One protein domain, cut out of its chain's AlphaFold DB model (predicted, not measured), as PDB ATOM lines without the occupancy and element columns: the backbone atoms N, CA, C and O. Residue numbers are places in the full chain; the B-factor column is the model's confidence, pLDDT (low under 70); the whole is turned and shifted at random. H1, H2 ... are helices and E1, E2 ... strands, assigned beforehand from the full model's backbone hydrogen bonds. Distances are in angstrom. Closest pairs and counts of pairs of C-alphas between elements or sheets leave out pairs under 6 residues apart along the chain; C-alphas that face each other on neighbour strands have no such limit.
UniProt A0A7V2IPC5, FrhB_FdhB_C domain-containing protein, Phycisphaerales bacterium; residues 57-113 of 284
ATOM      1  N   SER A  57      17.710  34.344   6.695       91.69
ATOM      2  CA  SER A  57      16.598  33.542   6.164       91.69
ATOM      3  C   SER A  57      15.862  32.773   7.259       91.69
ATOM      4  O   SER A  57      14.638  32.674   7.222       91.69
ATOM      5  N   GLY A  58      16.591  32.272   8.257       92.56
ATOM      6  CA  GLY A  58      15.985  31.641   9.424       92.56
ATOM      7  C   GLY A  58      15.176  32.634  10.254       92.56
ATOM      8  O   GLY A  58      14.050  32.330  10.632       92.56
ATOM      9  N   TRP A  59      15.688  33.852  10.457       90.75
ATOM     10  CA  TRP A  59      14.942  34.900  11.161       90.75
ATOM     11  C   TRP A  59      13.639  35.264  10.453       90.75
ATOM     12  O   TRP A  59      12.603  35.342  11.104       90.75
ATOM     13  N   ARG A  60      13.659  35.389   9.121       91.75
ATOM     14  CA  ARG A  60      12.441  35.612   8.324       91.75
ATOM     15  C   ARG A  60      11.419  34.493   8.513       91.75
ATOM     16  O   ARG A  60      10.239  34.780   8.654       91.75
ATOM     17  N   LEU A  61      11.861  33.234   8.559       92.00
ATOM     18  CA  LEU A  61      10.975  32.100   8.827       92.00
ATOM     19  C   LEU A  61      10.352  32.172  10.230       92.00
ATOM     20  O   LEU A  61       9.186  31.840  10.395       92.00
ATOM     21  N   ILE A  62      11.108  32.589  11.246       93.44
ATOM     22  CA  ILE A  62      10.572  32.711  12.608       93.44
ATOM     23  C   ILE A  62       9.578  33.876  12.715       93.44
ATOM     24  O   ILE A  62       8.545  33.712  13.356       93.44
ATOM     25  N   LEU A  63       9.847  35.013  12.069       94.31
ATOM     26  CA  LEU A  63       8.913  36.148  12.028       94.31
ATOM     27  C   LEU A  63       7.608  35.788  11.312       94.31
ATOM     28  O   LEU A  63       6.533  36.041  11.847       94.31
ATOM     29  N   ASP A  64       7.702  35.086  10.182       92.31
ATOM     30  CA  ASP A  64       6.554  34.519   9.463       92.31
ATOM     31  C   ASP A  64       5.705  33.624  10.388       92.31
ATOM     32  O   ASP A  64       4.489  33.772  10.481       92.31
ATOM     33  N   ARG A  65       6.349  32.776  11.204       91.25
ATOM     34  CA  ARG A  65       5.665  31.960  12.229       91.25
ATOM     35  C   ARG A  65       5.027  32.747  13.362       91.25
ATOM     36  O   ARG A  65       4.141  32.216  14.027       91.25
ATOM     37  N   MET A  66       5.488  33.964  13.606       93.25
ATOM     38  CA  MET A  66       4.881  34.880  14.568       93.25
ATOM     39  C   MET A  66       3.752  35.711  13.948       93.25
ATOM     40  O   MET A  66       3.115  36.469  14.677       93.25
ATOM     41  N   GLY A  67       3.508  35.578  12.638       94.00
ATOM     42  CA  GLY A  67       2.579  36.425  11.894       94.00
ATOM     43  C   GLY A  67       3.073  37.866  11.771       94.00
ATOM     44  O   GLY A  67       2.261  38.783  11.804       94.00
ATOM     45  N   VAL A  68       4.394  38.072  11.711       95.94
ATOM     46  CA  VAL A  68       5.025  39.397  11.650       95.94
ATOM     47  C   VAL A  68       5.710  39.579  10.301       95.94
ATOM     48  O   VAL A  68       6.609  38.808   9.958       95.94
ATOM     49  N   ASP A  69       5.335  40.628   9.566       94.56
ATOM     50  CA  ASP A  69       6.080  41.064   8.382       94.56
ATOM     51  C   ASP A  69       7.441  41.638   8.826       94.56
ATOM     52  O   ASP A  69       7.477  42.576   9.629       94.56
ATOM     53  N   PRO A  70       8.579  41.120   8.323       93.38
ATOM     54  CA  PRO A  70       9.896  41.682   8.602       93.38
ATOM     55  C   PRO A  70      10.033  43.190   8.335       93.38
ATOM     56  O   PRO A  70      10.861  43.825   8.987       93.38
ATOM     57  N   ASN A  71       9.261  43.764   7.407       94.50
ATOM     58  CA  ASN A  71       9.286  45.199   7.098       94.50
ATOM     59  C   ASN A  71       8.581  46.053   8.164       94.50
ATOM     60  O   ASN A  71       8.939  47.215   8.366       94.50
ATOM     61  N   GLU A  72       7.636  45.456   8.891       95.81
ATOM     62  CA  GLU A  72       6.892  46.098   9.976       95.81
ATOM     63  C   GLU A  72       7.607  45.994  11.324       95.81
ATOM     64  O   GLU A  72       7.196  46.617  12.302       95.81
ATOM     65  N   VAL A  73       8.710  45.248  11.402       96.44
ATOM     66  CA  VAL A  73       9.508  45.130  12.622       96.44
ATOM     67  C   VAL A  73      10.209  46.454  12.929       96.44
ATOM     68  O   VAL A  73      11.047  46.940  12.169       96.44
ATOM     69  N   ARG A  74       9.914  47.011  14.104       96.69
ATOM     70  CA  ARG A  74      10.648  48.136  14.692       96.69
ATOM     71  C   ARG A  74      11.796  47.652  15.573       96.69
ATOM     72  O   ARG A  74      12.893  48.191  15.508       96.69
ATOM     73  N   GLU A  75      11.540  46.645  16.404       95.69
ATOM     74  CA  GLU A  75      12.512  46.131  17.372       95.69
ATOM     75  C   GLU A  75      12.316  44.627  17.592       95.69
ATOM     76  O   GLU A  75      11.188  44.145  17.718       95.69
ATOM     77  N   LEU A  76      13.427  43.891  17.686       93.56
ATOM     78  CA  LEU A  76      13.443  42.484  18.085       93.56
ATOM     79  C   LEU A  76      14.256  42.302  19.359       93.56
ATOM     80  O   LEU A  76      15.454  42.578  19.387       93.56
ATOM     81  N   LYS A  77      13.617  41.750  20.390       93.38
ATOM     82  CA  LYS A  77      14.296  41.271  21.597       93.38
ATOM     83  C   LYS A  77      14.380  39.756  21.538       93.38
ATOM     84  O   LYS A  77      13.356  39.087  21.529       93.38
ATOM     85  N   PHE A  78      15.589  39.198  21.532       88.31
ATOM     86  CA  PHE A  78      15.796  37.740  21.506       88.31
ATOM     87  C   PHE A  78      15.586  37.063  22.867       88.31
ATOM     88  O   PHE A  78      15.529  35.837  22.944       88.31
ATOM     89  N   ARG A  79      15.480  37.864  23.932       86.38
ATOM     90  CA  ARG A  79      15.126  37.448  25.288       86.38
ATOM     91  C   ARG A  79      14.233  38.511  25.917       86.38
ATOM     92  O   ARG A  79      14.554  39.695  25.870       86.38
ATOM     93  N   GLY A  80      13.138  38.075  26.511       86.38
ATOM     94  CA  GLY A  80      12.183  38.900  27.238       86.38
ATOM     95  C   GLY A  80      11.219  38.016  28.020       86.38
ATOM     96  O   GLY A  80      11.183  36.807  27.790       86.38
ATOM     97  N   GLU A  81      10.447  38.622  28.923       88.62
ATOM     98  CA  GLU A  81       9.533  37.910  29.835       88.62
ATOM     99  C   GLU A  81      10.259  36.915  30.766       88.62
ATOM    100  O   GLU A  81       9.845  35.767  30.934       88.62
ATOM    101  N   GLY A  82      11.378  37.352  31.354       89.44
ATOM    102  CA  GLY A  82      12.181  36.548  32.280       89.44
ATOM    103  C   GLY A  82      13.071  35.506  31.591       89.44
ATOM    104  O   GLY A  82      13.452  35.652  30.428       89.44
ATOM    105  N   TRP A  83      13.422  34.451  32.325       90.88
ATOM    106  CA  TRP A  83      14.231  33.328  31.854       90.88
ATOM    107  C   TRP A  83      13.464  31.999  32.014       90.88
ATOM    108  O   TRP A  83      12.810  31.793  33.036       90.88
ATOM    109  N   PRO A  84      13.479  31.098  31.009       88.06
ATOM    110  CA  PRO A  84      14.175  31.197  29.719       88.06
ATOM    111  C   PRO A  84      13.506  32.156  28.716       88.06
ATOM    112  O   PRO A  84      14.041  32.353  27.624       88.06
ATOM    113  N   GLY A  85      12.364  32.747  29.086       91.25
ATOM    114  CA  GLY A  85      11.715  33.831  28.355       91.25
ATOM    115  C   GLY A  85      11.293  33.465  26.933       91.25
ATOM    116  O   GLY A  85      10.926  32.324  26.628       91.25
ATOM    117  N   GLY A  86      11.350  34.452  26.047       92.25
ATOM    118  CA  GLY A  86      11.065  34.290  24.628       92.25
ATOM    119  C   GLY A  86      11.526  35.470  23.783       92.25
ATOM    120  O   GLY A  86      12.057  36.457  24.291       92.25
ATOM    121  N   MET A  87      11.320  35.343  22.476       94.12
ATOM    122  CA  MET A  87      11.550  36.420  21.527       94.12
ATOM    123  C   MET A  87      10.337  37.352  21.498       94.12
ATOM    124  O   MET A  87       9.200  36.882  21.461       94.12
ATOM    125  N   ILE A  88      10.569  38.663  21.487       95.56
ATOM    126  CA  ILE A  88       9.528  39.681  21.328       95.56
ATOM    127  C   ILE A  88       9.797  40.453  20.040       95.56
ATOM    128  O   ILE A  88      10.903  40.953  19.842       95.56
ATOM    129  N   ALA A  89       8.774  40.572  19.197       96.62
ATOM    130  CA  ALA A  89       8.756  41.467  18.050       96.62
ATOM    131  C   ALA A  89       7.826  42.645  18.343       96.62
ATOM    132  O   ALA A  89       6.634  42.448  18.590       96.62
ATOM    133  N   TYR A  90       8.383  43.855  18.321       96.88
ATOM    134  CA  TYR A  90       7.625  45.101  18.356       96.88
ATOM    135  C   TYR A  90       7.484  45.624  16.935       96.88
ATOM    136  O   TYR A  90       8.486  45.821  16.240       96.88
ATOM    137  N   GLN A  91       6.246  45.846  16.517       97.19
ATOM    138  CA  GLN A  91       5.911  46.324  15.186       97.19
ATOM    139  C   GLN A  91       5.769  47.852  15.164       97.19
ATOM    140  O   GLN A  91       5.567  48.494  16.200       97.19
ATOM    141  N   ARG A  92       5.900  48.456  13.980       96.81
ATOM    142  CA  ARG A  92       5.790  49.910  13.768       96.81
ATOM    143  C   ARG A  92       4.397  50.448  14.082       96.81
ATOM    144  O   ARG A  92       4.291  51.550  14.608       96.81
ATOM    145  N   ASN A  93       3.363  49.643  13.851       95.31
ATOM    146  CA  ASN A  93       1.978  49.940  14.222       95.31
ATOM    147  C   ASN A  93       1.701  49.853  15.743       95.31
ATOM    148  O   ASN A  93       0.566  50.042  16.168       95.31
ATOM    149  N   GLY A  94       2.714  49.549  16.563       95.19
ATOM    150  CA  GLY A  94       2.591  49.413  18.016       95.19
ATOM    151  C   GLY A  94       2.239  48.003  18.503       95.19
ATOM    152  O   GLY A  94       2.313  47.754  19.707       95.19
ATOM    153  N   GLU A  95       1.919  47.056  17.613       96.44
ATOM    154  CA  GLU A  95       1.641  45.675  18.009       96.44
ATOM    155  C   GLU A  95       2.874  44.970  18.593       96.44
ATOM    156  O   GLU A  95       4.016  45.164  18.162       96.44
ATOM    157  N   ARG A  96       2.623  44.054  19.532       96.00
ATOM    158  CA  ARG A  96       3.635  43.206  20.168       96.00
ATOM    159  C   ARG A  96       3.307  41.733  19.947       96.00
ATOM    160  O   ARG A  96       2.228  41.275  20.315       96.00
ATOM    161  N   ARG A  97       4.270  40.965  19.435       96.31
ATOM    162  CA  ARG A  97       4.183  39.498  19.317       96.31
ATOM    163  C   ARG A  97       5.256  38.831  20.164       96.31
ATOM    164  O   ARG A  97       6.406  39.263  20.161       96.31
ATOM    165  N   PHE A  98       4.886  37.768  20.873       95.38
ATOM    166  CA  PHE A  98       5.784  37.003  21.738       95.38
ATOM    167  C   PHE A  98       5.867  35.547  21.284       95.38
ATOM    168  O   PHE A  98       4.845  34.914  21.022       95.38
ATOM    169  N   LEU A  99       7.085  35.014  21.226       94.56
ATOM    170  CA  LEU A  99       7.364  33.618  20.914       94.56
ATOM    171  C   LEU A  99       8.199  32.995  22.040       94.56
ATOM    172  O   LEU A  99       9.381  33.331  22.166       94.56
ATOM    173  N   PRO A 100       7.638  32.067  22.835       93.06
ATOM    174  CA  PRO A 100       8.379  31.392  23.895       93.06
ATOM    175  C   PRO A 100       9.647  30.692  23.392       93.06
ATOM    176  O   PRO A 100       9.701  30.169  22.277       93.06
ATOM    177  N   MET A 101      10.670  30.639  24.242       89.38
ATOM    178  CA  MET A 101      11.985  30.097  23.887       89.38
ATOM    179  C   MET A 101      12.019  28.566  23.796       89.38
ATOM    180  O   MET A 101      12.868  28.004  23.105       89.38
ATOM    181  N   LEU A 102      11.097  27.877  24.474       88.94
ATOM    182  CA  LEU A 102      11.026  26.417  24.552       88.94
ATOM    183  C   LEU A 102       9.727  25.890  23.940       88.94
ATOM    184  O   LEU A 102       8.693  26.538  24.032       88.94
ATOM    185  N   ASN A 103       9.770  24.671  23.388       87.88
ATOM    186  CA  ASN A 103       8.615  23.989  22.783       87.88
ATOM    187  C   ASN A 103       7.929  24.784  21.656       87.88
ATOM    188  O   ASN A 103       6.736  24.623  21.425       87.88
ATOM    189  N   THR A 104       8.680  25.620  20.945       92.31
ATOM    190  CA  THR A 104       8.195  26.421  19.819       92.31
ATOM    191  C   THR A 104       9.001  26.142  18.562       92.31
ATOM    192  O   THR A 104      10.075  25.539  18.596       92.31
ATOM    193  N   TRP A 105       8.509  26.661  17.441       89.38
ATOM    194  CA  TRP A 105       9.219  26.699  16.166       89.38
ATOM    195  C   TRP A 105      10.649  27.209  16.276       89.38
ATOM    196  O   TRP A 105      11.538  26.652  15.639       89.38
ATOM    197  N   TRP A 106      10.883  28.206  17.131       90.38
ATOM    198  CA  TRP A 106      12.225  28.674  17.438       90.38
ATOM    199  C   TRP A 106      13.112  27.535  17.954       90.38
ATOM    200  O   TRP A 106      14.133  27.227  17.338       90.38
ATOM    201  N   ALA A 107      12.701  26.866  19.036       91.31
ATOM    202  CA  ALA A 107      13.477  25.800  19.662       91.31
ATOM    203  C   ALA A 107      13.748  24.634  18.704       91.31
ATOM    204  O   ALA A 107      14.842  24.063  18.707       91.31
ATOM    205  N   GLU A 108      12.756  24.280  17.887       93.81
ATOM    206  CA  GLU A 108      12.835  23.119  17.007       93.81
ATOM    207  C   GLU A 108      13.641  23.406  15.729       93.81
ATOM    208  O   GLU A 108      14.521  22.619  15.383       93.81
ATOM    209  N   ILE A 109      13.457  24.569  15.088       93.44
ATOM    210  CA  ILE A 109      14.250  24.984  13.915       93.44
ATOM    211  C   ILE A 109      15.708  25.225  14.317       93.44
ATOM    212  O   ILE A 109      16.628  24.645  13.730       93.44
ATOM    213  N   PHE A 110      15.931  26.053  15.343       91.75
ATOM    214  CA  PHE A 110      17.271  26.399  15.818       91.75
ATOM    215  C   PHE A 110      17.999  25.170  16.378       91.75
ATOM    216  O   PHE A 110      19.171  24.915  16.073       91.75
ATOM    217  N   GLY A 111      17.286  24.354  17.159       91.75
ATOM    218  CA  GLY A 111      17.812  23.139  17.769       91.75
ATOM    219  C   GLY A 111      18.180  22.052  16.760       91.75
ATOM    220  O   GLY A 111      19.108  21.295  17.030       91.75
ATOM    221  N   ALA A 112      17.532  22.018  15.592       94.12
ATOM    222  CA  ALA A 112      17.812  21.081  14.504       94.12
ATOM    223  C   ALA A 112      18.875  21.571  13.496       94.12
ATOM    224  O   ALA A 112      19.097  20.910  12.487       94.12
ATOM    225  N   TRP A 113      19.586  22.674  13.770       95.44
ATOM    226  CA  TRP A 113      20.628  23.254  12.894       95.44
ATOM    227  C   TRP A 113      20.138  23.815  11.552       95.44
ATOM    228  O   TRP A 113      20.958  24.207  10.717       95.44
TER     229      TRP A 113
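What this domain is: This is residues 57 to 113 of the 284 residues of the protein "FrhB_FdhB_C domain-containing protein" of Phycisphaerales bacterium (UniProt A0A7V2IPC5). A small three-stranded antiparallel sheet, E1 - E2 - E3, is a meander, each strand the antiparallel neighbour of the one before; a short helix at each end of the printed part, H1 and H2, only grazes it. The 57 printed residues run H1 E1 E2 E3 H2, class mixed. The whole is compact, radius of gyration of the C-alphas 10.9 A, and flat, 32 by 26 by 13 A.

How they stand to each other: H1, residues 57 to 65, only grazes the sheet. E1, residues 73 to 80, bends by 54 degrees at residue 77. It forms a hairpin with E2, residues 86 to 91; N 77 and O 88, 2.9 A apart, are within hydrogen-bond range. E2 and E3, residues 96 to 100, form another; N 87 and O 99 are within range at 2.8 A. H2, residues 105 to 111, only just touches H1, with 3 pairs of C-alphas within 8 A, closest Ile 62 and Trp 106, 6.5 A. Every helix O i to N i+4 pair is within range.

Where its parts are: H1, 12.6 A long, begins at C-alpha 57 (16.598, 33.542, 6.164). E1 and E2 each span 16.1 A, E3 13.3 A. H2 ends at C-alpha 111 (17.812, 23.139, 17.769).

The domain as a whole: The farthest C-alphas, Asn 93 and Ala 112, are 32.9 A apart. The printed part has no cut and no long link; no printed residue is under 70 in pLDDT.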